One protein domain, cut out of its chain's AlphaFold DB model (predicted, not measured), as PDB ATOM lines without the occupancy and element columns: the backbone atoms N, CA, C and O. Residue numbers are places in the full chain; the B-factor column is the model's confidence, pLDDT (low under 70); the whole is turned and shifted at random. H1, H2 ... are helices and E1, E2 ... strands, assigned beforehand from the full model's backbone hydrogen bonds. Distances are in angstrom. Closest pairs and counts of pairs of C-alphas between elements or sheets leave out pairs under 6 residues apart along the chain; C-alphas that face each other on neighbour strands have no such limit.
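This is residues 3 to 178 of the 276 residues of an uncharacterized protein of Marinomonas foliarum (UniProt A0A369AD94). A strongly twisted antiparallel sheet of five strands has helices over one face and the other face bare: H1 and H5 lie side by side, and the long helix H3 runs about perpendicular to both, past the last residues of H1 and the first part of H5. H4 folds back on H3, the short H2 is close to H3, and a small hairpin of E2 and E3 is set off from the sheet. The printed part has 176 residues with five named helices and seven named strands, in the order E1 E2 E3 H1 H2 E4 E5 H3 H4 H5 E6 E7; the sheet runs E4 E5 E1 E6 E7, and the class is mixed, helices and strands. The whole is compact, with a radius of gyration of the C-alphas of 16.9 A and spans of 50 by 49 by 28 A.

E1, residues 3 to 8, begins at C-alpha 3 (16.678, -33.120, -24.620). E2 is residues 15 to 18 and E3 residues 23 to 26. H1, residues 35 to 51, measures 24.0 A; H2 is residues 59 to 64. E4 is residues 74 to 78 and E5 residues 83 to 88. H3, residues 97 to 124, measures 40.5 A from C-alpha 97 (18.411, -41.422, -31.307). H4 is residues 129 to 136; H5, residues 141 to 158, measures 25.9 A. E6, residues 162 to 167, measures 16.7 A, and E7, residues 173 to 177, ends at C-alpha 177 (30.598, -10.396, -27.261).

In the sheet these backbone pairs of neighbour strands are within hydrogen-bond range: N 5 and O 85 of E1 and E5 at 2.9 A, N 7 and O 166 of E1 and E6 at 2.8 A, N 77 and O 84 of the hairpin E4 and E5 at 2.8 A, and N 165 and O 174 of the hairpin E6 and E7 at 2.9 A. H1, H3 and H5 on one face make two layers, helices over a sheet. H3 is over E1, E6 and E7 at a height over the sheet of 8.4 A. H1 and H5 touch at a shallow tilt of 20 degrees, opposite ways, closest at C-alphas 36 and 154, 5.6 A. H3 and H4 form a helical hairpin, closest at C-alphas 114 and 136, 3.6 A. H2 and H3 are close but not clearly touching, closest at C-alphas 62 and 103, 7.3 A. In the hairpin E2 and E3, N 18 and O 23 are 2.8 A apart; both strands are apart from H3. H1, H2, H3 and H5 have every O i to N i+4 pair within hydrogen-bond range; H4 has 1 of 4, and 4 of 5 O i to N i+3 pairs.

The two farthest C-alphas, those of Arg 21 and Gln 127, are 52.7 A apart. The printed part has no cut, and no link is long. The mean pLDDT of the printed part is 88.2; residues 29 to 33 are under 70.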
ATOM      1  N   GLU A   3      15.416 -33.345 -25.330       91.81
ATOM      2  CA  GLU A   3      16.678 -33.120 -24.620       91.81
ATOM      3  C   GLU A   3      17.261 -31.752 -24.934       91.81
ATOM      4  O   GLU A   3      17.084 -31.235 -26.037       91.81
ATOM      5  N   THR A   4      17.981 -31.184 -23.971       93.06
ATOM      6  CA  THR A   4      18.768 -29.967 -24.168       93.06
ATOM      7  C   THR A   4      19.868 -30.219 -25.192       93.06
ATOM      8  O   THR A   4      20.575 -31.223 -25.127       93.06
ATOM      9  N   VAL A   5      19.988 -29.308 -26.154       95.25
ATOM     10  CA  VAL A   5      20.999 -29.362 -27.220       95.25
ATOM     11  C   VAL A   5      21.965 -28.186 -27.149       95.25
ATOM     12  O   VAL A   5      23.118 -28.324 -27.543       95.25
ATOM     13  N   TYR A   6      21.537 -27.050 -26.599       95.56
ATOM     14  CA  TYR A   6      22.438 -25.992 -26.158       95.56
ATOM     15  C   TYR A   6      21.782 -25.137 -25.071       95.56
ATOM     16  O   TYR A   6      20.558 -25.145 -24.909       95.56
ATOM     17  N   ARG A   7      22.590 -24.379 -24.335       94.44
ATOM     18  CA  ARG A   7      22.128 -23.353 -23.399       94.44
ATOM     19  C   ARG A   7      22.781 -22.011 -23.691       94.44
ATOM     20  O   ARG A   7      23.896 -21.963 -24.202       94.44
ATOM     21  N   ILE A   8      22.061 -20.945 -23.372       94.38
ATOM     22  CA  ILE A   8      22.520 -19.560 -23.427       94.38
ATOM     23  C   ILE A   8      22.565 -19.057 -21.986       94.38
ATOM     24  O   ILE A   8      21.524 -19.033 -21.319       94.38
ATOM     25  N   ASP A   9      23.735 -18.635 -21.520       93.12
ATOM     26  CA  ASP A   9      23.984 -18.233 -20.131       93.12
ATOM     27  C   ASP A   9      23.524 -16.781 -19.894       93.12
ATOM     28  O   ASP A   9      24.280 -15.876 -19.544       93.12
ATOM     29  N   ILE A  10      22.228 -16.559 -20.133       88.19
ATOM     30  CA  ILE A  10      21.515 -15.315 -19.860       88.19
ATOM     31  C   ILE A  10      20.228 -15.628 -19.103       88.19
ATOM     32  O   ILE A  10      19.440 -16.487 -19.498       88.19
ATOM     33  N   LYS A  11      19.953 -14.843 -18.063       86.12
ATOM     34  CA  LYS A  11      18.665 -14.847 -17.370       86.12
ATOM     35  C   LYS A  11      17.626 -14.035 -18.138       86.12
ATOM     36  O   LYS A  11      17.880 -12.884 -18.478       86.12
ATOM     37  N   LEU A  12      16.418 -14.574 -18.306       83.62
ATOM     38  CA  LEU A  12      15.312 -13.830 -18.911       83.62
ATOM     39  C   LEU A  12      14.915 -12.611 -18.073       83.62
ATOM     40  O   LEU A  12      14.441 -12.714 -16.942       83.62
ATOM     41  N   LYS A  13      15.062 -11.436 -18.672       80.81
ATOM     42  CA  LYS A  13      14.558 -10.178 -18.137       80.81
ATOM     43  C   LYS A  13      13.037 -10.184 -18.031       80.81
ATOM     44  O   LYS A  13      12.329 -10.750 -18.862       80.81
ATOM     45  N   ASP A  14      12.557  -9.504 -16.998       77.62
ATOM     46  CA  ASP A  14      11.144  -9.285 -16.687       77.62
ATOM     47  C   ASP A  14      10.301 -10.548 -16.405       77.62
ATOM     48  O   ASP A  14       9.087 -10.442 -16.207       77.62
ATOM     49  N   VAL A  15      10.935 -11.725 -16.330       79.25
ATOM     50  CA  VAL A  15      10.314 -13.013 -15.999       79.25
ATOM     51  C   VAL A  15      11.137 -13.698 -14.912       79.25
ATOM     52  O   VAL A  15      12.344 -13.877 -15.055       79.25
ATOM     53  N   THR A  16      10.503 -14.107 -13.819       79.81
ATOM     54  CA  THR A  16      11.165 -14.885 -12.763       79.81
ATOM     55  C   THR A  16      10.294 -16.040 -12.306       79.81
ATOM     56  O   THR A  16       9.071 -15.931 -12.252       79.81
ATOM     57  N   PHE A  17      10.919 -17.161 -11.952       81.00
ATOM     58  CA  PHE A  17      10.220 -18.255 -11.295       81.00
ATOM     59  C   PHE A  17      10.260 -18.060  -9.774       81.00
ATOM     60  O   PHE A  17      11.314 -18.104  -9.139       81.00
ATOM     61  N   ASP A  18       9.099 -17.816  -9.175       81.31
ATOM     62  CA  ASP A  18       8.914 -17.782  -7.729       81.31
ATOM     63  C   ASP A  18       8.746 -19.219  -7.223       81.31
ATOM     64  O   ASP A  18       7.650 -19.786  -7.253       81.31
ATOM     65  N   LYS A  19       9.849 -19.812  -6.750       84.00
ATOM     66  CA  LYS A  19       9.877 -21.174  -6.190       84.00
ATOM     67  C   LYS A  19       8.939 -21.346  -4.997       84.00
ATOM     68  O   LYS A  19       8.373 -22.419  -4.823       84.00
ATOM     69  N   THR A  20       8.766 -20.311  -4.174       88.69
ATOM     70  CA  THR A  20       7.913 -20.371  -2.979       88.69
ATOM     71  C   THR A  20       6.442 -20.456  -3.361       88.69
ATOM     72  O   THR A  20       5.678 -21.173  -2.717       88.69
ATOM     73  N   ARG A  21       6.041 -19.744  -4.416       84.94
ATOM     74  CA  ARG A  21       4.664 -19.747  -4.930       84.94
ATOM     75  C   ARG A  21       4.432 -20.744  -6.063       84.94
ATOM     76  O   ARG A  21       3.296 -20.869  -6.508       84.94
ATOM     77  N   ASN A  22       5.480 -21.430  -6.521       83.38
ATOM     78  CA  ASN A  22       5.477 -22.255  -7.729       83.38
ATOM     79  C   ASN A  22       4.845 -21.510  -8.924       83.38
ATOM     80  O   ASN A  22       3.950 -22.026  -9.593       83.38
ATOM     81  N   ALA A  23       5.251 -20.255  -9.134       80.81
ATOM     82  CA  ALA A  23       4.607 -19.338 -10.073       80.81
ATOM     83  C   ALA A  23       5.622 -18.619 -10.966       80.81
ATOM     84  O   ALA A  23       6.723 -18.292 -10.532       80.81
ATOM     85  N   ILE A  24       5.225 -18.312 -12.203       81.44
ATOM     86  CA  ILE A  24       5.980 -17.421 -13.091       81.44
ATOM     87  C   ILE A  24       5.503 -15.991 -12.840       81.44
ATOM     88  O   ILE A  24       4.314 -15.689 -12.965       81.44
ATOM     89  N   VAL A  25       6.427 -15.112 -12.472       78.69
ATOM     90  CA  VAL A  25       6.171 -13.704 -12.180       78.69
ATOM     91  C   VAL A  25       6.649 -12.860 -13.352       78.69
ATOM     92  O   VAL A  25       7.822 -12.890 -13.713       78.69
ATOM     93  N   PHE A  26       5.734 -12.073 -13.911       81.44
ATOM     94  CA  PHE A  26       6.029 -11.083 -14.941       81.44
ATOM     95  C   PHE A  26       6.125  -9.707 -14.283       81.44
ATOM     96  O   PHE A  26       5.111  -9.159 -13.847       81.44
ATOM     97  N   SER A  27       7.325  -9.134 -14.191       75.19
ATOM     98  CA  SER A  27       7.511  -7.819 -13.557       75.19
ATOM     99  C   SER A  27       7.076  -6.654 -14.450       75.19
ATOM    100  O   SER A  27       6.881  -5.548 -13.951       75.19
ATOM    101  N   ASN A  28       6.880  -6.886 -15.754       71.94
ATOM    102  CA  ASN A  28       6.410  -5.878 -16.702       71.94
ATOM    103  C   ASN A  28       5.338  -6.436 -17.656       71.94
ATOM    104  O   ASN A  28       5.626  -6.885 -18.764       71.94
ATOM    105  N   ILE A  29       4.075  -6.378 -17.227       61.62
ATOM    106  CA  ILE A  29       2.922  -6.961 -17.944       61.62
ATOM    107  C   ILE A  29       2.735  -6.357 -19.352       61.62
ATOM    108  O   ILE A  29       2.326  -7.061 -20.278       61.62
ATOM    109  N   GLY A  30       3.094  -5.081 -19.547       62.56
ATOM    110  CA  GLY A  30       3.028  -4.402 -20.850       62.56
ATOM    111  C   GLY A  30       4.010  -4.941 -21.899       62.56
ATOM    112  O   GLY A  30       3.906  -4.576 -23.066       62.56
ATOM    113  N   LYS A  31       4.946  -5.814 -21.499       58.03
ATOM    114  CA  LYS A  31       5.942  -6.480 -22.352       58.03
ATOM    115  C   LYS A  31       5.809  -8.010 -22.324       58.03
ATOM    116  O   LYS A  31       6.794  -8.719 -22.467       58.03
ATOM    117  N   SER A  32       4.599  -8.527 -22.110       50.97
ATOM    118  CA  SER A  32       4.327  -9.963 -21.910       50.97
ATOM    119  C   SER A  32       4.717 -10.887 -23.080       50.97
ATOM    120  O   SER A  32       4.826 -12.093 -22.870       50.97
ATOM    121  N   GLY A  33       4.996 -10.351 -24.273       65.62
ATOM    122  CA  GLY A  33       5.766 -11.060 -25.301       65.62
ATOM    123  C   GLY A  33       7.263 -10.957 -25.004       65.62
ATOM    124  O   GLY A  33       7.837  -9.871 -25.097       65.62
ATOM    125  N   ASN A  34       7.900 -12.068 -24.625       78.81
ATOM    126  CA  ASN A  34       9.328 -12.055 -24.332       78.81
ATOM    127  C   ASN A  34      10.143 -12.085 -25.634       78.81
ATOM    128  O   ASN A  34      10.371 -13.149 -26.209       78.81
ATOM    129  N   LYS A  35      10.624 -10.912 -26.066       86.56
ATOM    130  CA  LYS A  35      11.377 -10.747 -27.318       86.56
ATOM    131  C   LYS A  35      12.604 -11.667 -27.401       86.56
ATOM    132  O   LYS A  35      12.964 -12.077 -28.497       86.56
ATOM    133  N   THR A  36      13.249 -12.023 -26.288       88.44
ATOM    134  CA  THR A  36      14.397 -12.948 -26.330       88.44
ATOM    135  C   THR A  36      13.986 -14.357 -26.723       88.44
ATOM    136  O   THR A  36      14.711 -14.987 -27.484       88.44
ATOM    137  N   VAL A  37      12.823 -14.836 -26.282       87.00
ATOM    138  CA  VAL A  37      12.306 -16.140 -26.722       87.00
ATOM    139  C   VAL A  37      11.991 -16.111 -28.219       87.00
ATOM    140  O   VAL A  37      12.386 -17.031 -28.933       87.00
ATOM    141  N   ASP A  38      11.382 -15.030 -28.716       89.50
ATOM    142  CA  ASP A  38      11.110 -14.856 -30.153       89.50
ATOM    143  C   ASP A  38      12.405 -14.813 -30.981       89.50
ATOM    144  O   ASP A  38      12.510 -15.445 -32.032       89.50
ATOM    145  N   LEU A  39      13.422 -14.096 -30.494       93.25
ATOM    146  CA  LEU A  39      14.744 -14.023 -31.117       93.25
ATOM    147  C   LEU A  39      15.440 -15.390 -31.140       93.25
ATOM    148  O   LEU A  39      16.000 -15.759 -32.168       93.25
ATOM    149  N   ILE A  40      15.364 -16.169 -30.056       92.88
ATOM    150  CA  ILE A  40      15.880 -17.547 -30.024       92.88
ATOM    151  C   ILE A  40      15.136 -18.421 -31.040       92.88
ATOM    152  O   ILE A  40      15.781 -19.170 -31.770       92.88
ATOM    153  N   GLY A  41      13.811 -18.285 -31.151       91.38
ATOM    154  CA  GLY A  41      13.022 -18.957 -32.187       91.38
ATOM    155  C   GLY A  41      13.548 -18.646 -33.592       91.38
ATOM    156  O   GLY A  41      13.925 -19.559 -34.328       91.38
ATOM    157  N   ASN A  42      13.706 -17.360 -33.914       93.69
ATOM    158  CA  ASN A  42      14.259 -16.911 -35.197       93.69
ATOM    159  C   ASN A  42      15.685 -17.435 -35.445       93.69
ATOM    160  O   ASN A  42      16.025 -17.789 -36.576       93.69
ATOM    161  N   LEU A  43      16.520 -17.508 -34.400       95.88
ATOM    162  CA  LEU A  43      17.859 -18.086 -34.497       95.88
ATOM    163  C   LEU A  43      17.775 -19.573 -34.856       95.88
ATOM    164  O   LEU A  43      18.433 -20.002 -35.798       95.88
ATOM    165  N   THR A  44      16.943 -20.357 -34.164       93.31
ATOM    166  CA  THR A  44      16.790 -21.795 -34.455       93.31
ATOM    167  C   THR A  44      16.241 -22.058 -35.860       93.31
ATOM    168  O   THR A  44      16.732 -22.961 -36.542       93.31
ATOM    169  N   ASP A  45      15.304 -21.235 -36.343       93.00
ATOM    170  CA  ASP A  45      14.809 -21.272 -37.726       93.00
ATOM    171  C   ASP A  45      15.943 -21.054 -38.734       93.00
ATOM    172  O   ASP A  45      16.096 -21.807 -39.707       93.00
ATOM    173  N   LEU A  46      16.768 -20.035 -38.493       94.38
ATOM    174  CA  LEU A  46      17.897 -19.696 -39.347       94.38
ATOM    175  C   LEU A  46      18.972 -20.788 -39.328       94.38
ATOM    176  O   LEU A  46      19.416 -21.212 -40.395       94.38
ATOM    177  N   LEU A  47      19.340 -21.300 -38.154       93.69
ATOM    178  CA  LEU A  47      20.304 -22.394 -38.020       93.69
ATOM    179  C   LEU A  47      19.803 -23.663 -38.720       93.69
ATOM    180  O   LEU A  47      20.554 -24.285 -39.467       93.69
ATOM    181  N   ALA A  48      18.520 -24.010 -38.592       92.81
ATOM    182  CA  ALA A  48      17.928 -25.131 -39.322       92.81
ATOM    183  C   ALA A  48      17.953 -24.915 -40.844       92.81
ATOM    184  O   ALA A  48      18.243 -25.846 -41.605       92.81
ATOM    185  N   LYS A  49      17.679 -23.696 -41.319       92.56
ATOM    186  CA  LYS A  49      17.786 -23.336 -42.740       92.56
ATOM    187  C   LYS A  49      19.221 -23.495 -43.245       92.56
ATOM    188  O   LYS A  49      19.417 -24.151 -44.267       92.56
ATOM    189  N   VAL A  50      20.202 -22.925 -42.543       90.88
ATOM    190  CA  VAL A  50      21.628 -22.969 -42.916       90.88
ATOM    191  C   VAL A  50      22.143 -24.404 -42.886       90.88
ATOM    192  O   VAL A  50      22.724 -24.865 -43.870       90.88
ATOM    193  N   ALA A  51      21.845 -25.152 -41.823       90.19
ATOM    194  CA  ALA A  51      22.208 -26.555 -41.700       90.19
ATOM    195  C   ALA A  51      21.714 -27.370 -42.895       90.19
ATOM    196  O   ALA A  51      22.420 -28.250 -43.376       90.19
ATOM    197  N   ASN A  52      20.496 -27.108 -43.380       90.31
ATOM    198  CA  ASN A  52      19.863 -27.825 -44.490       90.31
ATOM    199  C   ASN A  52      20.157 -27.254 -45.882       90.31
ATOM    200  O   ASN A  52      19.648 -27.795 -46.866       90.31
ATOM    201  N   GLY A  53      20.961 -26.198 -45.978       84.31
ATOM    202  CA  GLY A  53      21.426 -25.658 -47.248       84.31
ATOM    203  C   GLY A  53      22.375 -26.615 -47.975       84.31
ATOM    204  O   GLY A  53      23.074 -27.417 -47.356       84.31
ATOM    205  N   LYS A  54      22.409 -26.510 -49.310       80.31
ATOM    206  CA  LYS A  54      23.430 -27.170 -50.136       80.31
ATOM    207  C   LYS A  54      24.810 -26.596 -49.817       80.31
ATOM    208  O   LYS A  54      24.935 -25.381 -49.676       80.31
ATOM    209  N   GLY A  55      25.830 -27.449 -49.769       76.06
ATOM    210  CA  GLY A  55      27.197 -27.037 -49.441       76.06
ATOM    211  C   GLY A  55      27.432 -26.852 -47.940       76.06
ATOM    212  O   GLY A  55      28.437 -26.267 -47.550       76.06
ATOM    213  N   SER A  56      26.514 -27.340 -47.100       77.38
ATOM    214  CA  SER A  56      26.732 -27.407 -45.658       77.38
ATOM    215  C   SER A  56      27.871 -28.396 -45.351       77.38
ATOM    216  O   SER A  56      27.844 -29.514 -45.875       77.38
ATOM    217  N   PRO A  57      28.839 -28.066 -44.472       75.12
ATOM    218  CA  PRO A  57      29.963 -28.959 -44.149       75.12
ATOM    219  C   PRO A  57      29.554 -30.340 -43.608       75.12
ATOM    220  O   PRO A  57      30.320 -31.297 -43.658       75.12
ATOM    221  N   ILE A  58      28.321 -30.461 -43.116       78.06
ATOM    222  CA  ILE A  58      27.741 -31.675 -42.525       78.06
ATOM    223  C   ILE A  58      26.728 -32.375 -43.443       78.06
ATOM    224  O   ILE A  58      26.067 -33.329 -43.028       78.06
ATOM    225  N   GLU A  59      26.573 -31.918 -44.689       82.31
ATOM    226  CA  GLU A  59      25.574 -32.427 -45.637       82.31
ATOM    227  C   GLU A  59      25.665 -33.952 -45.812       82.31
ATOM    228  O   GLU A  59      24.650 -34.645 -45.726       82.31
ATOM    229  N   ALA A  60      26.881 -34.489 -45.962       81.50
ATOM    230  CA  ALA A  60      27.110 -35.924 -46.125       81.50
ATOM    231  C   ALA A  60      26.681 -36.741 -44.894       81.50
ATOM    232  O   ALA A  60      25.996 -37.754 -45.038       81.50
ATOM    233  N   ARG A  61      27.023 -36.281 -43.680       79.94
ATOM    234  CA  ARG A  61      26.658 -36.965 -42.426       79.94
ATOM    235  C   ARG A  61      25.144 -37.025 -42.252       79.94
ATOM    236  O   ARG A  61      24.597 -38.089 -41.983       79.94
ATOM    237  N   LYS A  62      24.457 -35.908 -42.499       83.06
ATOM    238  CA  LYS A  62      22.992 -35.846 -42.441       83.06
ATOM    239  C   LYS A  62      22.327 -36.737 -43.487       83.06
ATOM    240  O   LYS A  62      21.379 -37.443 -43.159       83.06
ATOM    241  N   LYS A  63      22.836 -36.739 -44.725       82.31
ATOM    242  CA  LYS A  63      22.316 -37.589 -45.807       82.31
ATOM    243  C   LYS A  63      22.454 -39.072 -45.466       82.31
ATOM    244  O   LYS A  63      21.499 -39.816 -45.656       82.31
ATOM    245  N   ASN A  64      23.600 -39.480 -44.925       80.94
ATOM    246  CA  ASN A  64      23.838 -40.861 -44.505       80.94
ATOM    247  C   ASN A  64      22.911 -41.287 -43.358       80.94
ATOM    248  O   ASN A  64      22.451 -42.422 -43.343       80.94
ATOM    249  N   ALA A  65      22.605 -40.373 -42.435       78.88
ATOM    250  CA  ALA A  65      21.689 -40.623 -41.323       78.88
ATOM    251  C   ALA A  65      20.198 -40.459 -41.685       78.88
ATOM    252  O   ALA A  65      19.343 -40.651 -40.825       78.88
ATOM    253  N   GLY A  66      19.863 -40.053 -42.918       81.06
ATOM    254  CA  GLY A  66      18.484 -39.715 -43.295       81.06
ATOM    255  C   GLY A  66      17.891 -38.563 -42.471       81.06
ATOM    256  O   GLY A  66      16.677 -38.484 -42.299       81.06
ATOM    257  N   PHE A  67      18.741 -37.684 -41.939       84.75
ATOM    258  CA  PHE A  67      18.374 -36.674 -40.954       84.75
ATOM    259  C   PHE A  67      18.237 -35.275 -41.566       84.75
ATOM    260  O   PHE A  67      19.028 -34.850 -42.413       84.75
ATOM    261  N   LYS A  68      17.262 -34.512 -41.068       87.81
ATOM    262  CA  LYS A  68      17.085 -33.088 -41.351       87.81
ATOM    263  C   LYS A  68      16.861 -32.346 -40.037       87.81
ATOM    264  O   LYS A  68      16.028 -32.764 -39.241       87.81
ATOM    265  N   LEU A  69      17.566 -31.232 -39.842       89.81
ATOM    266  CA  LEU A  69      17.343 -30.381 -38.674       89.81
ATOM    267  C   LEU A  69      16.033 -29.607 -38.859       89.81
ATOM    268  O   LEU A  69      15.875 -28.908 -39.860       89.81
ATOM    269  N   GLU A  70      15.082 -29.736 -37.942       90.50
ATOM    270  CA  GLU A  70      13.754 -29.133 -38.071       90.50
ATOM    271  C   GLU A  70      13.519 -28.089 -36.984       90.50
ATOM    272  O   GLU A  70      13.450 -28.419 -35.806       90.50
ATOM    273  N   ALA A  71      13.314 -26.835 -37.383       90.12
ATOM    274  CA  ALA A  71      13.127 -25.740 -36.436       90.12
ATOM    275  C   ALA A  71      11.926 -25.946 -35.488       90.12
ATOM    276  O   ALA A  71      12.013 -25.711 -34.290       90.12
ATOM    277  N   ARG A  72      10.828 -26.517 -36.002       89.38
ATOM    278  CA  ARG A  72       9.623 -26.845 -35.216       89.38
ATOM    279  C   ARG A  72       9.843 -27.857 -34.084       89.38
ATOM    280  O   ARG A  72       8.958 -28.012 -33.252       89.38
ATOM    281  N   LYS A  73      10.961 -28.593 -34.100       91.62
ATOM    282  CA  LYS A  73      11.322 -29.562 -33.055       91.62
ATOM    283  C   LYS A  73      12.095 -28.913 -31.911       91.62
ATOM    284  O   LYS A  73      12.341 -29.576 -30.909       91.62
ATOM    285  N   PHE A  74      12.466 -27.638 -32.036       92.31
ATOM    286  CA  PHE A  74      13.068 -26.899 -30.941       92.31
ATOM    287  C   PHE A  74      12.015 -26.401 -29.951       92.31
ATOM    288  O   PHE A  74      10.898 -26.036 -30.313       92.31
ATOM    289  N   SER A  75      12.397 -26.358 -28.681       91.38
ATOM    290  CA  SER A  75      11.637 -25.714 -27.613       91.38
ATOM    291  C   SER A  75      12.586 -25.005 -26.656       91.38
ATOM    292  O   SER A  75      13.775 -25.309 -26.609       91.38
ATOM    293  N   VAL A  76      12.065 -24.044 -25.898       90.44
ATOM    294  CA  VAL A  76      12.862 -23.209 -24.997       90.44
ATOM    295  C   VAL A  76      12.373 -23.400 -23.568       90.44
ATOM    296  O   VAL A  76      11.171 -23.335 -23.309       90.44
ATOM    297  N   ALA A  77      13.302 -23.616 -22.640       87.62
ATOM    298  CA  ALA A  77      13.046 -23.629 -21.209       87.62
ATOM    299  C   ALA A  77      13.832 -22.500 -20.531       87.62
ATOM    300  O   ALA A  77      15.043 -22.372 -20.684       87.62
ATOM    301  N   ALA A  78      13.112 -21.670 -19.786       85.88
ATOM    302  CA  ALA A  78      13.651 -20.577 -18.991       85.88
ATOM    303  C   ALA A  78      14.033 -21.085 -17.597       85.88
ATOM    304  O   ALA A  78      13.150 -21.537 -16.866       85.88
ATOM    305  N   LEU A  79      15.307 -20.993 -17.215       86.00
ATOM    306  CA  LEU A  79      15.769 -21.305 -15.863       86.00
ATOM    307  C   LEU A  79      16.208 -20.029 -15.131       86.00
ATOM    308  O   LEU A  79      16.130 -18.921 -15.663       86.00
ATOM    309  N   ASP A  80      16.600 -20.183 -13.865       80.31
ATOM    310  CA  ASP A  80      16.883 -19.057 -12.967       80.31
ATOM    311  C   ASP A  80      18.045 -18.171 -13.450       80.31
ATOM    312  O   ASP A  80      18.044 -16.963 -13.186       80.31
ATOM    313  N   ASP A  81      19.022 -18.773 -14.125       85.81
ATOM    314  CA  ASP A  81      20.302 -18.188 -14.531       85.81
ATOM    315  C   ASP A  81      20.619 -18.349 -16.027       85.81
ATOM    316  O   ASP A  81      21.462 -17.618 -16.540       85.81
ATOM    317  N   HIS A  82      19.929 -19.242 -16.738       90.81
ATOM    318  CA  HIS A  82      20.176 -19.514 -18.154       90.81
ATOM    319  C   HIS A  82      18.897 -19.897 -18.908       90.81
ATOM    320  O   HIS A  82      17.845 -20.177 -18.327       90.81
ATOM    321  N   ILE A  83      19.005 -19.946 -20.233       91.56
ATOM    322  CA  ILE A  83      17.962 -20.441 -21.127       91.56
ATOM    323  C   ILE A  83      18.451 -21.741 -21.757       91.56
ATOM    324  O   ILE A  83      19.502 -21.770 -22.391       91.56
ATOM    325  N   GLN A  84      17.676 -22.811 -21.617       94.00
ATOM    326  CA  GLN A  84      17.906 -24.068 -22.322       94.00
ATOM    327  C   GLN A  84      17.128 -24.089 -23.624       94.00
ATOM    328  O   GLN A  84      15.943 -23.748 -23.669       94.00
ATOM    329  N   VAL A  85      17.787 -24.558 -24.671       94.12
ATOM    330  CA  VAL A  85      17.155 -24.873 -25.939       94.12
ATOM    331  C   VAL A  85      17.196 -26.380 -26.119       94.12
ATOM    332  O   VAL A  85      18.257 -27.007 -26.124       94.12
ATOM    333  N   ASN A  86      16.009 -26.963 -26.224       94.94
ATOM    334  CA  ASN A  86      15.800 -28.398 -26.314       94.94
ATOM    335  C   ASN A  86      15.377 -28.787 -27.727       94.94
ATOM    336  O   ASN A  86      14.765 -27.983 -28.428       94.94
ATOM    337  N   TYR A  87      15.636 -30.031 -28.111       93.44
ATOM    338  CA  TYR A  87      15.213 -30.609 -29.379       93.44
ATOM    339  C   TYR A  87      14.406 -31.890 -29.155       93.44
ATOM    340  O   TYR A  87      14.744 -32.711 -28.299       93.44
ATOM    341  N   ASP A  88      13.329 -32.056 -29.921       92.19
ATOM    342  CA  ASP A  88      12.478 -33.240 -29.880       92.19
ATOM    343  C   ASP A  88      12.963 -34.344 -30.835       92.19
ATOM    344  O   ASP A  88      12.902 -34.232 -32.060       92.19
ATOM    345  N   PHE A  89      13.390 -35.459 -30.250       87.75
ATOM    346  CA  PHE A  89      13.820 -36.683 -30.922       87.75
ATOM    347  C   PHE A  89      12.731 -37.776 -30.958       87.75
ATOM    348  O   PHE A  89      13.042 -38.929 -31.236       87.75
ATOM    349  N   LEU A  90      11.463 -37.491 -30.609       78.38
ATOM    350  CA  LEU A  90      10.386 -38.504 -30.523       78.38
ATOM    351  C   LEU A  90      10.138 -39.263 -31.834       78.38
ATOM    352  O   LEU A  90       9.758 -40.428 -31.789       78.38
ATOM    353  N   GLU A  91      10.359 -38.626 -32.981       73.12
ATOM    354  CA  GLU A  91      10.162 -39.252 -34.296       73.12
ATOM    355  C   GLU A  91      11.396 -40.027 -34.795       73.12
ATOM    356  O   GLU A  91      11.357 -40.625 -35.869       73.12
ATOM    357  N   SER A  92      12.505 -40.013 -34.051       73.75
ATOM    358  CA  SER A  92      13.711 -40.761 -34.406       73.75
ATOM    359  C   SER A  92      13.571 -42.233 -34.012       73.75
ATOM    360  O   SER A  92      13.075 -42.552 -32.931       73.75
ATOM    361  N   ALA A  93      14.036 -43.140 -34.878       74.31
ATOM    362  CA  ALA A  93      14.083 -44.564 -34.556       74.31
ATOM    363  C   ALA A  93      14.922 -44.782 -33.276       74.31
ATOM    364  O   ALA A  93      15.987 -44.167 -33.168       74.31
ATOM    365  N   PRO A  94      14.473 -45.602 -32.301       73.88
ATOM    366  CA  PRO A  94      15.111 -45.706 -30.984       73.88
ATOM    367  C   PRO A  94      16.612 -46.018 -31.008       73.88
ATOM    368  O   PRO A  94      17.361 -45.526 -30.170       73.88
ATOM    369  N   ASP A  95      17.050 -46.806 -31.985       75.94
ATOM    370  CA  ASP A  95      18.437 -47.197 -32.237       75.94
ATOM    371  C   ASP A  95      19.297 -46.077 -32.847       75.94
ATOM    372  O   ASP A  95      20.517 -46.099 -32.717       75.94
ATOM    373  N   LEU A  96      18.675 -45.068 -33.462       78.00
ATOM    374  CA  LEU A  96      19.346 -43.930 -34.098       78.00
ATOM    375  C   LEU A  96      19.337 -42.658 -33.248       78.00
ATOM    376  O   LEU A  96      20.033 -41.706 -33.591       78.00
ATOM    377  N   ILE A  97      18.574 -42.618 -32.150       80.69
ATOM    378  CA  ILE A  97      18.411 -41.422 -31.307       80.69
ATOM    379  C   ILE A  97      19.763 -40.827 -30.900       80.69
ATOM    380  O   ILE A  97      19.958 -39.621 -31.036       80.69
ATOM    381  N   HIS A  98      20.701 -41.658 -30.436       81.94
ATOM    382  CA  HIS A  98      22.007 -41.177 -29.981       81.94
ATOM    383  C   HIS A  98      22.808 -40.544 -31.125       81.94
ATOM    384  O   HIS A  98      23.278 -39.417 -30.997       81.94
ATOM    385  N   SER A  99      22.876 -41.218 -32.276       83.75
ATOM    386  CA  SER A  99      23.563 -40.699 -33.462       83.75
ATOM    387  C   SER A  99      22.903 -39.434 -34.014       83.75
ATOM    388  O   SER A  99      23.589 -38.525 -34.468       83.75
ATOM    389  N   VAL A 100      21.572 -39.341 -33.970       86.88
ATOM    390  CA  VAL A 100      20.844 -38.138 -34.396       86.88
ATOM    391  C   VAL A 100      21.090 -36.981 -33.430       86.88
ATOM    392  O   VAL A 100      21.311 -35.863 -33.892       86.88
ATOM    393  N   LYS A 101      21.105 -37.232 -32.116       90.44
ATOM    394  CA  LYS A 101      21.458 -36.225 -31.108       90.44
ATOM    395  C   LYS A 101      22.861 -35.681 -31.342       90.44
ATOM    396  O   LYS A 101      23.022 -34.468 -31.424       90.44
ATOM    397  N   GLU A 102      23.842 -36.565 -31.498       90.12
ATOM    398  CA  GLU A 102      25.228 -36.186 -31.774       90.12
ATOM    399  C   GLU A 102      25.319 -35.319 -33.036       90.12
ATOM    400  O   GLU A 102      25.926 -34.254 -33.012       90.12
ATOM    401  N   ILE A 103      24.616 -35.700 -34.111       90.38
ATOM    402  CA  ILE A 103      24.542 -34.881 -35.325       90.38
ATOM    403  C   ILE A 103      23.956 -33.500 -35.023       90.38
ATOM    404  O   ILE A 103      24.525 -32.516 -35.486       90.38
ATOM    405  N   VAL A 104      22.844 -33.398 -34.284       92.75
ATOM    406  CA  VAL A 104      22.227 -32.105 -33.925       92.75
ATOM    407  C   VAL A 104      23.210 -31.216 -33.170       92.75
ATOM    408  O   VAL A 104      23.392 -30.063 -33.562       92.75
ATOM    409  N   CYS A 105      23.854 -31.741 -32.129       94.25
ATOM    410  CA  CYS A 105      24.833 -30.998 -31.341       94.25
ATOM    411  C   CYS A 105      26.027 -30.556 -32.195       94.25
ATOM    412  O   CYS A 105      26.354 -29.373 -32.206       94.25
ATOM    413  N   ASP A 106      26.582 -31.445 -33.021       92.88
ATOM    414  CA  ASP A 106      27.683 -31.114 -33.928       92.88
ATOM    415  C   ASP A 106      27.315 -30.000 -34.917       92.88
ATOM    416  O   ASP A 106      28.132 -29.120 -35.200       92.88
ATOM    417  N   VAL A 107      26.086 -30.018 -35.456       92.62
ATOM    418  CA  VAL A 107      25.579 -28.955 -36.341       92.62
ATOM    419  C   VAL A 107      25.597 -27.613 -35.620       92.62
ATOM    420  O   VAL A 107      26.065 -26.611 -36.163       92.62
ATOM    421  N   LEU A 108      25.041 -27.587 -34.410       94.88
ATOM    422  CA  LEU A 108      24.904 -26.371 -33.620       94.88
ATOM    423  C   LEU A 108      26.279 -25.846 -33.220       94.88
ATOM    424  O   LEU A 108      26.551 -24.666 -33.427       94.88
ATOM    425  N   ASN A 109      27.163 -26.723 -32.746       95.56
ATOM    426  CA  ASN A 109      28.530 -26.373 -32.387       95.56
ATOM    427  C   ASN A 109      29.286 -25.788 -33.578       95.56
ATOM    428  O   ASN A 109      29.871 -24.717 -33.460       95.56
ATOM    429  N   LEU A 110      29.193 -26.416 -34.755       93.75
ATOM    430  CA  LEU A 110      29.790 -25.888 -35.981       93.75
ATOM    431  C   LEU A 110      29.303 -24.465 -36.291       93.75
ATOM    432  O   LEU A 110      30.104 -23.601 -36.651       93.75
ATOM    433  N   HIS A 111      27.997 -24.215 -36.167       94.56
ATOM    434  CA  HIS A 111      27.435 -22.891 -36.413       94.56
ATOM    435  C   HIS A 111      27.887 -21.862 -35.376       94.56
ATOM    436  O   HIS A 111      28.271 -20.763 -35.774       94.56
ATOM    437  N   PHE A 112      27.880 -22.201 -34.085       96.56
ATOM    438  CA  PHE A 112      28.344 -21.297 -33.032       96.56
ATOM    439  C   PHE A 112      29.842 -21.009 -33.152       96.56
ATOM    440  O   PHE A 112      30.201 -19.837 -33.179       96.56
ATOM    441  N   THR A 113      30.695 -22.012 -33.395       95.69
ATOM    442  CA  THR A 113      32.125 -21.803 -33.684       95.69
ATOM    443  C   THR A 113      32.326 -20.834 -34.846       95.69
ATOM    444  O   THR A 113      33.181 -19.951 -34.789       95.69
ATOM    445  N   GLY A 114      31.555 -21.001 -35.924       94.88
ATOM    446  CA  GLY A 114      31.596 -20.099 -37.066       94.88
ATOM    447  C   GLY A 114      31.210 -18.668 -36.686       94.88
ATOM    448  O   GLY A 114      31.938 -17.723 -36.993       94.88
ATOM    449  N   MET A 115      30.079 -18.498 -36.004       96.38
ATOM    450  CA  MET A 115      29.616 -17.177 -35.575       96.38
ATOM    451  C   MET A 115      30.627 -16.493 -34.653       96.38
ATOM    452  O   MET A 115      30.932 -15.330 -34.896       96.38
ATOM    453  N   THR A 116      31.203 -17.202 -33.680       96.44
ATOM    454  CA  THR A 116      32.238 -16.669 -32.779       96.44
ATOM    455  C   THR A 116      33.437 -16.141 -33.562       96.44
ATOM    456  O   THR A 116      33.802 -14.981 -33.400       96.44
ATOM    457  N   LYS A 117      33.963 -16.913 -34.523       95.94
ATOM    458  CA  LYS A 117      35.060 -16.459 -35.401       95.94
ATOM    459  C   LYS A 117      34.696 -15.215 -36.208       95.94
ATOM    460  O   LYS A 117      35.519 -14.321 -36.385       95.94
ATOM    461  N   SER A 118      33.475 -15.148 -36.733       96.06
ATOM    462  CA  SER A 118      33.008 -13.956 -37.446       96.06
ATOM    463  C   SER A 118      32.886 -12.742 -36.527       96.06
ATOM    464  O   SER A 118      33.222 -11.643 -36.955       96.06
ATOM    465  N   ILE A 119      32.431 -12.925 -35.287       96.38
ATOM    466  CA  ILE A 119      32.318 -11.859 -34.286       96.38
ATOM    467  C   ILE A 119      33.704 -11.338 -33.894       96.38
ATOM    468  O   ILE A 119      33.908 -10.127 -33.911       96.38
ATOM    469  N   GLU A 120      34.665 -12.226 -33.629       95.31
ATOM    470  CA  GLU A 120      36.070 -11.862 -33.389       95.31
ATOM    471  C   GLU A 120      36.605 -10.988 -34.530       95.31
ATOM    472  O   GLU A 120      37.092  -9.883 -34.304       95.31
ATOM    473  N   GLN A 121      36.413 -11.416 -35.783       95.19
ATOM    474  CA  GLN A 121      36.856 -10.637 -36.941       95.19
ATOM    475  C   GLN A 121      36.134  -9.295 -37.096       95.19
ATOM    476  O   GLN A 121      36.755  -8.333 -37.531       95.19
ATOM    477  N   LEU A 122      34.839  -9.214 -36.779       94.06
ATOM    478  CA  LEU A 122      34.092  -7.949 -36.803       94.06
ATOM    479  C   LEU A 122      34.580  -6.966 -35.735       94.06
ATOM    480  O   LEU A 122      34.550  -5.761 -35.965       94.06
ATOM    481  N   ASN A 123      35.009  -7.469 -34.579       93.50
ATOM    482  CA  ASN A 123      35.470  -6.639 -33.472       93.50
ATOM    483  C   ASN A 123      36.929  -6.188 -33.633       93.50
ATOM    484  O   ASN A 123      37.279  -5.092 -33.197       93.50
ATOM    485  N   GLU A 124      37.786  -7.037 -34.202       92.44
ATOM    486  CA  GLU A 124      39.243  -6.862 -34.144       92.44
ATOM    487  C   GLU A 124      39.879  -6.423 -35.466       92.44
ATOM    488  O   GLU A 124      40.955  -5.821 -35.455       92.44
ATOM    489  N   LEU A 125      39.253  -6.726 -36.608       88.44
ATOM    490  CA  LEU A 125      39.846  -6.486 -37.922       88.44
ATOM    491  C   LEU A 125      39.200  -5.289 -38.620       88.44
ATOM    492  O   LEU A 125      37.991  -5.253 -38.839       88.44
ATOM    493  N   ASP A 126      40.034  -4.350 -39.068       86.06
ATOM    494  CA  ASP A 126      39.621  -3.262 -39.960       86.06
ATOM    495  C   ASP A 126      39.499  -3.788 -41.400       86.06
ATOM    496  O   ASP A 126      40.413  -3.678 -42.224       86.06
ATOM    497  N   GLN A 127      38.389  -4.474 -41.680       85.44
ATOM    498  CA  GLN A 127      38.084  -5.068 -42.981       85.44
ATOM    499  C   GLN A 127      36.585  -4.963 -43.303       85.44
ATOM    500  O   GLN A 127      35.768  -4.814 -42.393       85.44
ATOM    501  N   PRO A 128      36.174  -5.090 -44.581       87.06
ATOM    502  CA  PRO A 128      34.756  -5.073 -44.926       87.06
ATOM    503  C   PRO A 128      33.990  -6.176 -44.187       87.06
ATOM    504  O   PRO A 128      34.397  -7.340 -44.229       87.06
ATOM    505  N   ALA A 129      32.834  -5.846 -43.601       88.19
ATOM    506  CA  ALA A 129      32.020  -6.790 -42.827       88.19
ATOM    507  C   ALA A 129      31.695  -8.079 -43.611       88.19
ATOM    508  O   ALA A 129      31.675  -9.178 -43.058       88.19
ATOM    509  N   SER A 130      31.516  -7.962 -44.934       87.44
ATOM    510  CA  SER A 130      31.301  -9.101 -45.836       87.44
ATOM    511  C   SER A 130      32.401 -10.167 -45.762       87.44
ATOM    512  O   SER A 130      32.078 -11.350 -45.884       87.44
ATOM    513  N   VAL A 131      33.659  -9.775 -45.531       89.31
ATOM    514  CA  VAL A 131      34.801 -10.683 -45.344       89.31
ATOM    515  C   VAL A 131      34.712 -11.364 -43.981       89.31
ATOM    516  O   VAL A 131      34.804 -12.588 -43.917       89.31
ATOM    517  N   SER A 132      34.421 -10.615 -42.913       93.38
ATOM    518  CA  SER A 132      34.278 -11.180 -41.564       93.38
ATOM    519  C   SER A 132      33.181 -12.245 -41.497       93.38
ATOM    520  O   SER A 132      33.364 -13.293 -40.878       93.38
ATOM    521  N   TYR A 133      32.065 -12.061 -42.211       94.06
ATOM    522  CA  TYR A 133      30.997 -13.068 -42.271       94.06
ATOM    523  C   TYR A 133      31.394 -14.363 -42.994       94.06
ATOM    524  O   TYR A 133      30.773 -15.397 -42.751       94.06
ATOM    525  N   GLN A 134      32.412 -14.357 -43.862       90.56
ATOM    526  CA  GLN A 134      32.894 -15.585 -44.514       90.56
ATOM    527  C   GLN A 134      33.571 -16.532 -43.517       90.56
ATOM    528  O   GLN A 134      33.500 -17.749 -43.692       90.56
ATOM    529  N   ALA A 135      34.160 -15.996 -42.441       90.88
ATOM    530  CA  ALA A 135      34.778 -16.790 -41.379       90.88
ATOM    531  C   ALA A 135      33.792 -17.724 -40.661       90.88
ATOM    532  O   ALA A 135      34.211 -18.736 -40.098       90.88
ATOM    533  N   SER A 136      32.487 -17.442 -40.749       91.06
ATOM    534  CA  SER A 136      31.444 -18.286 -40.172       91.06
ATOM    535  C   SER A 136      31.323 -19.663 -40.812       91.06
ATOM    536  O   SER A 136      30.717 -20.562 -40.232       91.06
ATOM    537  N   GLY A 137      31.841 -19.841 -42.030       87.81
ATOM    538  CA  GLY A 137      31.611 -21.055 -42.811       87.81
ATOM    539  C   GLY A 137      30.159 -21.218 -43.280       87.81
ATOM    540  O   GLY A 137      29.805 -22.271 -43.812       87.81
ATOM    541  N   PHE A 138      29.306 -20.201 -43.112       89.88
ATOM    542  CA  PHE A 138      27.965 -20.206 -43.684       89.88
ATOM    543  C   PHE A 138      28.077 -20.040 -45.199       89.88
ATOM    544  O   PHE A 138      28.854 -19.229 -45.699       89.88
ATOM    545  N   THR A 139      27.241 -20.754 -45.951       85.62
ATOM    546  CA  THR A 139      27.231 -20.662 -47.421       85.62
ATOM    547  C   THR A 139      26.886 -19.253 -47.918       85.62
ATOM    548  O   THR A 139      27.268 -18.877 -49.023       85.62
ATOM    549  N   LYS A 140      26.148 -18.464 -47.123       86.50
ATOM    550  CA  LYS A 140      25.753 -17.091 -47.454       86.50
ATOM    551  C   LYS A 140      26.132 -16.145 -46.320       86.50
ATOM    552  O   LYS A 140      25.613 -16.285 -45.216       86.50
ATOM    553  N   SER A 141      26.920 -15.112 -46.623       90.12
ATOM    554  CA  SER A 141      27.288 -14.065 -45.654       90.12
ATOM    555  C   SER A 141      26.072 -13.380 -45.024       90.12
ATOM    556  O   SER A 141      26.116 -12.994 -43.864       90.12
ATOM    557  N   HIS A 142      24.964 -13.255 -45.764       90.62
ATOM    558  CA  HIS A 142      23.728 -12.683 -45.227       90.62
ATOM    559  C   HIS A 142      23.097 -13.546 -44.126       90.62
ATOM    560  O   HIS A 142      22.583 -13.000 -43.159       90.62
ATOM    561  N   ASP A 143      23.168 -14.879 -44.232       93.00
ATOM    562  CA  ASP A 143      22.652 -15.753 -43.175       93.00
ATOM    563  C   ASP A 143      23.520 -15.638 -41.903       93.00
ATOM    564  O   ASP A 143      22.988 -15.656 -40.799       93.00
ATOM    565  N   ALA A 144      24.840 -15.447 -42.041       94.81
ATOM    566  CA  ALA A 144      25.725 -15.195 -40.898       94.81
ATOM    567  C   ALA A 144      25.438 -13.836 -40.241       94.81
ATOM    568  O   ALA A 144      25.349 -13.742 -39.019       94.81
ATOM    569  N   TYR A 145      25.230 -12.798 -41.057       95.75
ATOM    570  CA  TYR A 145      24.809 -11.477 -40.596       95.75
ATOM    571  C   TYR A 145      23.517 -11.527 -39.780       95.75
ATOM    572  O   TYR A 145      23.488 -11.009 -38.667       95.75
ATOM    573  N   GLU A 146      22.459 -12.159 -40.299       96.88
ATOM    574  CA  GLU A 146      21.182 -12.239 -39.580       96.88
ATOM    575  C   GLU A 146      21.329 -13.015 -38.262       96.88
ATOM    576  O   GLU A 146      20.768 -12.603 -37.250       96.88
ATOM    577  N   ALA A 147      22.133 -14.083 -38.228       97.06
ATOM    578  CA  ALA A 147      22.370 -14.843 -37.002       97.06
ATOM    579  C   ALA A 147      23.100 -14.006 -35.935       97.06
ATOM    580  O   ALA A 147      22.646 -13.921 -34.794       97.06
ATOM    581  N   ILE A 148      24.183 -13.322 -36.316       97.44
ATOM    582  CA  ILE A 148      24.955 -12.444 -35.420       97.44
ATOM    583  C   ILE A 148      24.111 -11.249 -34.962       97.44
ATOM    584  O   ILE A 148      24.141 -10.877 -33.792       97.44
ATOM    585  N   LYS A 149      23.288 -10.682 -35.847       97.38
ATOM    586  CA  LYS A 149      22.329  -9.628 -35.500       97.38
ATOM    587  C   LYS A 149      21.316 -10.096 -34.462       97.38
ATOM    588  O   LYS A 149      21.051  -9.360 -33.516       97.38
ATOM    589  N   ILE A 150      20.776 -11.308 -34.596       97.12
ATOM    590  CA  ILE A 150      19.868 -11.878 -33.594       97.12
ATOM    591  C   ILE A 150      20.575 -12.008 -32.237       97.12
ATOM    592  O   ILE A 150      20.002 -11.617 -31.222       97.12
ATOM    593  N   LEU A 151      21.822 -12.493 -32.206       97.12
ATOM    594  CA  LEU A 151      22.619 -12.586 -30.976       97.12
ATOM    595  C   LEU A 151      22.866 -11.209 -30.335       97.12
ATOM    596  O   LEU A 151      22.705 -11.057 -29.124       97.12
ATOM    597  N   TYR A 152      23.177 -10.193 -31.145       96.62
ATOM    598  CA  TYR A 152      23.309  -8.808 -30.689       96.62
ATOM    599  C   TYR A 152      21.996  -8.282 -30.088       96.62
ATOM    600  O   TYR A 152      21.987  -7.712 -28.999       96.62
ATOM    601  N   GLU A 153      20.860  -8.524 -30.747       95.50
ATOM    602  CA  GLU A 153      19.549  -8.108 -30.240       95.50
ATOM    603  C   GLU A 153      19.155  -8.821 -28.937       95.50
ATOM    604  O   GLU A 153      18.469  -8.221 -28.101       95.50
ATOM    605  N   ILE A 154      19.579 -10.076 -28.743       94.06
ATOM    606  CA  ILE A 154      19.417 -10.795 -27.474       94.06
ATOM    607  C   ILE A 154      20.215 -10.083 -26.376       94.06
ATOM    608  O   ILE A 154      19.632  -9.762 -25.337       94.06
ATOM    609  N   ALA A 155      21.499  -9.787 -26.613       93.81
ATOM    610  CA  ALA A 155      22.363  -9.091 -25.656       93.81
ATOM    611  C   ALA A 155      21.786  -7.724 -25.250       93.81
ATOM    612  O   ALA A 155      21.564  -7.465 -24.065       93.81
ATOM    613  N   GLU A 156      21.437  -6.894 -26.237       93.75
ATOM    614  CA  GLU A 156      20.839  -5.568 -26.042       93.75
ATOM    615  C   GLU A 156      19.535  -5.638 -25.241       93.75
ATOM    616  O   GLU A 156      19.310  -4.862 -24.308       93.75
ATOM    617  N   HIS A 157      18.654  -6.587 -25.575       90.06
ATOM    618  CA  HIS A 157      17.374  -6.704 -24.886       90.06
ATOM    619  C   HIS A 157      17.550  -7.106 -23.416       90.06
ATOM    620  O   HIS A 157      16.874  -6.559 -22.529       90.06
ATOM    621  N   GLN A 158      18.480  -8.027 -23.168       88.56
ATOM    622  CA  GLN A 158      18.809  -8.524 -21.838       88.56
ATOM    623  C   GLN A 158      19.689  -7.544 -21.046       88.56
ATOM    624  O   GLN A 158      19.711  -7.595 -19.818       88.56
ATOM    625  N   GLY A 159      20.302  -6.562 -21.715       89.56
ATOM    626  CA  GLY A 159      21.170  -5.561 -21.098       89.56
ATOM    627  C   GLY A 159      22.524  -6.131 -20.677       89.56
ATOM    628  O   GLY A 159      23.106  -5.655 -19.702       89.56
ATOM    629  N   VAL A 160      22.997  -7.159 -21.383       92.12
ATOM    630  CA  VAL A 160      24.307  -7.786 -21.176       92.12
ATOM    631  C   VAL A 160      25.246  -7.389 -22.311       92.12
ATOM    632  O   VAL A 160      24.798  -7.140 -23.426       92.12
ATOM    633  N   LYS A 161      26.548  -7.299 -22.028       91.44
ATOM    634  CA  LYS A 161      27.566  -7.004 -23.055       91.44
ATOM    635  C   LYS A 161      28.055  -8.260 -23.766       91.44
ATOM    636  O   LYS A 161      28.403  -8.213 -24.938       91.44
ATOM    637  N   GLU A 162      28.094  -9.353 -23.020       94.38
ATOM    638  CA  GLU A 162      28.571 -10.648 -23.461       94.38
ATOM    639  C   GLU A 162      27.789 -11.747 -22.748       94.38
ATOM    640  O   GLU A 162      27.209 -11.509 -21.681       94.38
ATOM    641  N   PHE A 163      27.752 -12.922 -23.356       96.19
ATOM    642  CA  PHE A 163      27.167 -14.123 -22.779       96.19
ATOM    643  C   PHE A 163      27.766 -15.366 -23.426       96.19
ATOM    644  O   PHE A 163      28.226 -15.311 -24.566       96.19
ATOM    645  N   ASP A 164      27.691 -16.492 -22.725       96.62
ATOM    646  CA  ASP A 164      28.189 -17.764 -23.234       96.62
ATOM    647  C   ASP A 164      27.066 -18.607 -23.834       96.62
ATOM    648  O   ASP A 164      25.913 -18.593 -23.384       96.62
ATOM    649  N   VAL A 165      27.414 -19.369 -24.868       96.94
ATOM    650  CA  VAL A 165      26.583 -20.443 -25.405       96.94
ATOM    651  C   VAL A 165      27.324 -21.763 -25.252       96.94
ATOM    652  O   VAL A 165      28.436 -21.917 -25.747       96.94
ATOM    653  N   HIS A 166      26.688 -22.740 -24.613       96.88
ATOM    654  CA  HIS A 166      27.242 -24.084 -24.448       96.88
ATOM    655  C   HIS A 166      26.420 -25.073 -25.257       96.88
ATOM    656  O   HIS A 166      25.204 -25.149 -25.074       96.88
ATOM    657  N   VAL A 167      27.069 -25.840 -26.127       96.81
ATOM    658  CA  VAL A 167      26.411 -26.894 -26.907       96.81
ATOM    659  C   VAL A 167      26.612 -28.232 -26.205       96.81
ATOM    660  O   VAL A 167      27.725 -28.579 -25.821       96.81
ATOM    661  N   GLU A 168      25.529 -28.982 -26.026       95.00
ATOM    662  CA  GLU A 168      25.555 -30.265 -25.324       95.00
ATOM    663  C   GLU A 168      26.521 -31.241 -26.013       95.00
ATOM    664  O   GLU A 168      26.466 -31.417 -27.228       95.00
ATOM    665  N   GLY A 169      27.384 -31.901 -25.239       91.38
ATOM    666  CA  GLY A 169      28.393 -32.826 -25.770       91.38
ATOM    667  C   GLY A 169      29.685 -32.166 -26.272       91.38
ATOM    668  O   GLY A 169      30.591 -32.887 -26.684       91.38
ATOM    669  N   HIS A 170      29.809 -30.836 -26.191       92.62
ATOM    670  CA  HIS A 170      31.040 -30.104 -26.501       92.62
ATOM    671  C   HIS A 170      31.559 -29.355 -25.266       92.62
ATOM    672  O   HIS A 170      30.791 -28.728 -24.541       92.62
ATOM    673  N   GLU A 171      32.870 -29.432 -25.014       86.00
ATOM    674  CA  GLU A 171      33.494 -28.804 -23.837       86.00
ATOM    675  C   GLU A 171      33.677 -27.289 -23.998       86.00
ATOM    676  O   GLU A 171      33.600 -26.537 -23.025       86.00
ATOM    677  N   GLU A 172      33.920 -26.830 -25.227       90.31
ATOM    678  CA  GLU A 172      34.164 -25.420 -25.512       90.31
ATOM    679  C   GLU A 172      32.870 -24.607 -25.444       90.31
ATOM    680  O   GLU A 172      31.828 -24.975 -25.990       90.31
ATOM    681  N   SER A 173      32.964 -23.470 -24.761       92.69
ATOM    682  CA  SER A 173      31.882 -22.495 -24.648       92.69
ATOM    683  C   SER A 173      32.106 -21.397 -25.678       92.69
ATOM    684  O   SER A 173      33.237 -20.957 -25.885       92.69
ATOM    685  N   HIS A 174      31.038 -20.956 -26.330       95.88
ATOM    686  CA  HIS A 174      31.093 -19.912 -27.347       95.88
ATOM    687  C   HIS A 174      30.778 -18.575 -26.692       95.88
ATOM    688  O   HIS A 174      29.612 -18.285 -26.423       95.88
ATOM    689  N   GLN A 175      31.811 -17.777 -26.430       95.62
ATOM    690  CA  GLN A 175      31.647 -16.445 -25.858       95.62
ATOM    691  C   GLN A 175      31.160 -15.471 -26.936       95.62
ATOM    692  O   GLN A 175      31.840 -15.207 -27.927       95.62
ATOM    693  N   ILE A 176      29.964 -14.926 -26.745       95.69
ATOM    694  CA  ILE A 176      29.326 -13.994 -27.671       95.69
ATOM    695  C   ILE A 176      29.440 -12.583 -27.102       95.69
ATOM    696  O   ILE A 176      28.649 -12.188 -26.251       95.69
ATOM    697  N   GLY A 177      30.413 -11.812 -27.593       93.50
ATOM    698  CA  GLY A 177      30.598 -10.396 -27.261       93.50
ATOM    699  C   GLY A 177      30.616  -9.537 -28.521       93.50
ATOM    700  O   GLY A 177      31.624  -9.477 -29.215       93.50
ATOM    701  N   ILE A 178      29.504  -8.872 -28.841       90.94
ATOM    702  CA  ILE A 178      29.373  -8.050 -30.055       90.94
ATOM    703  C   ILE A 178      29.430  -6.576 -29.647       90.94
ATOM    704  O   ILE A 178      28.530  -6.084 -28.970       90.94
TER     705      ILE A 178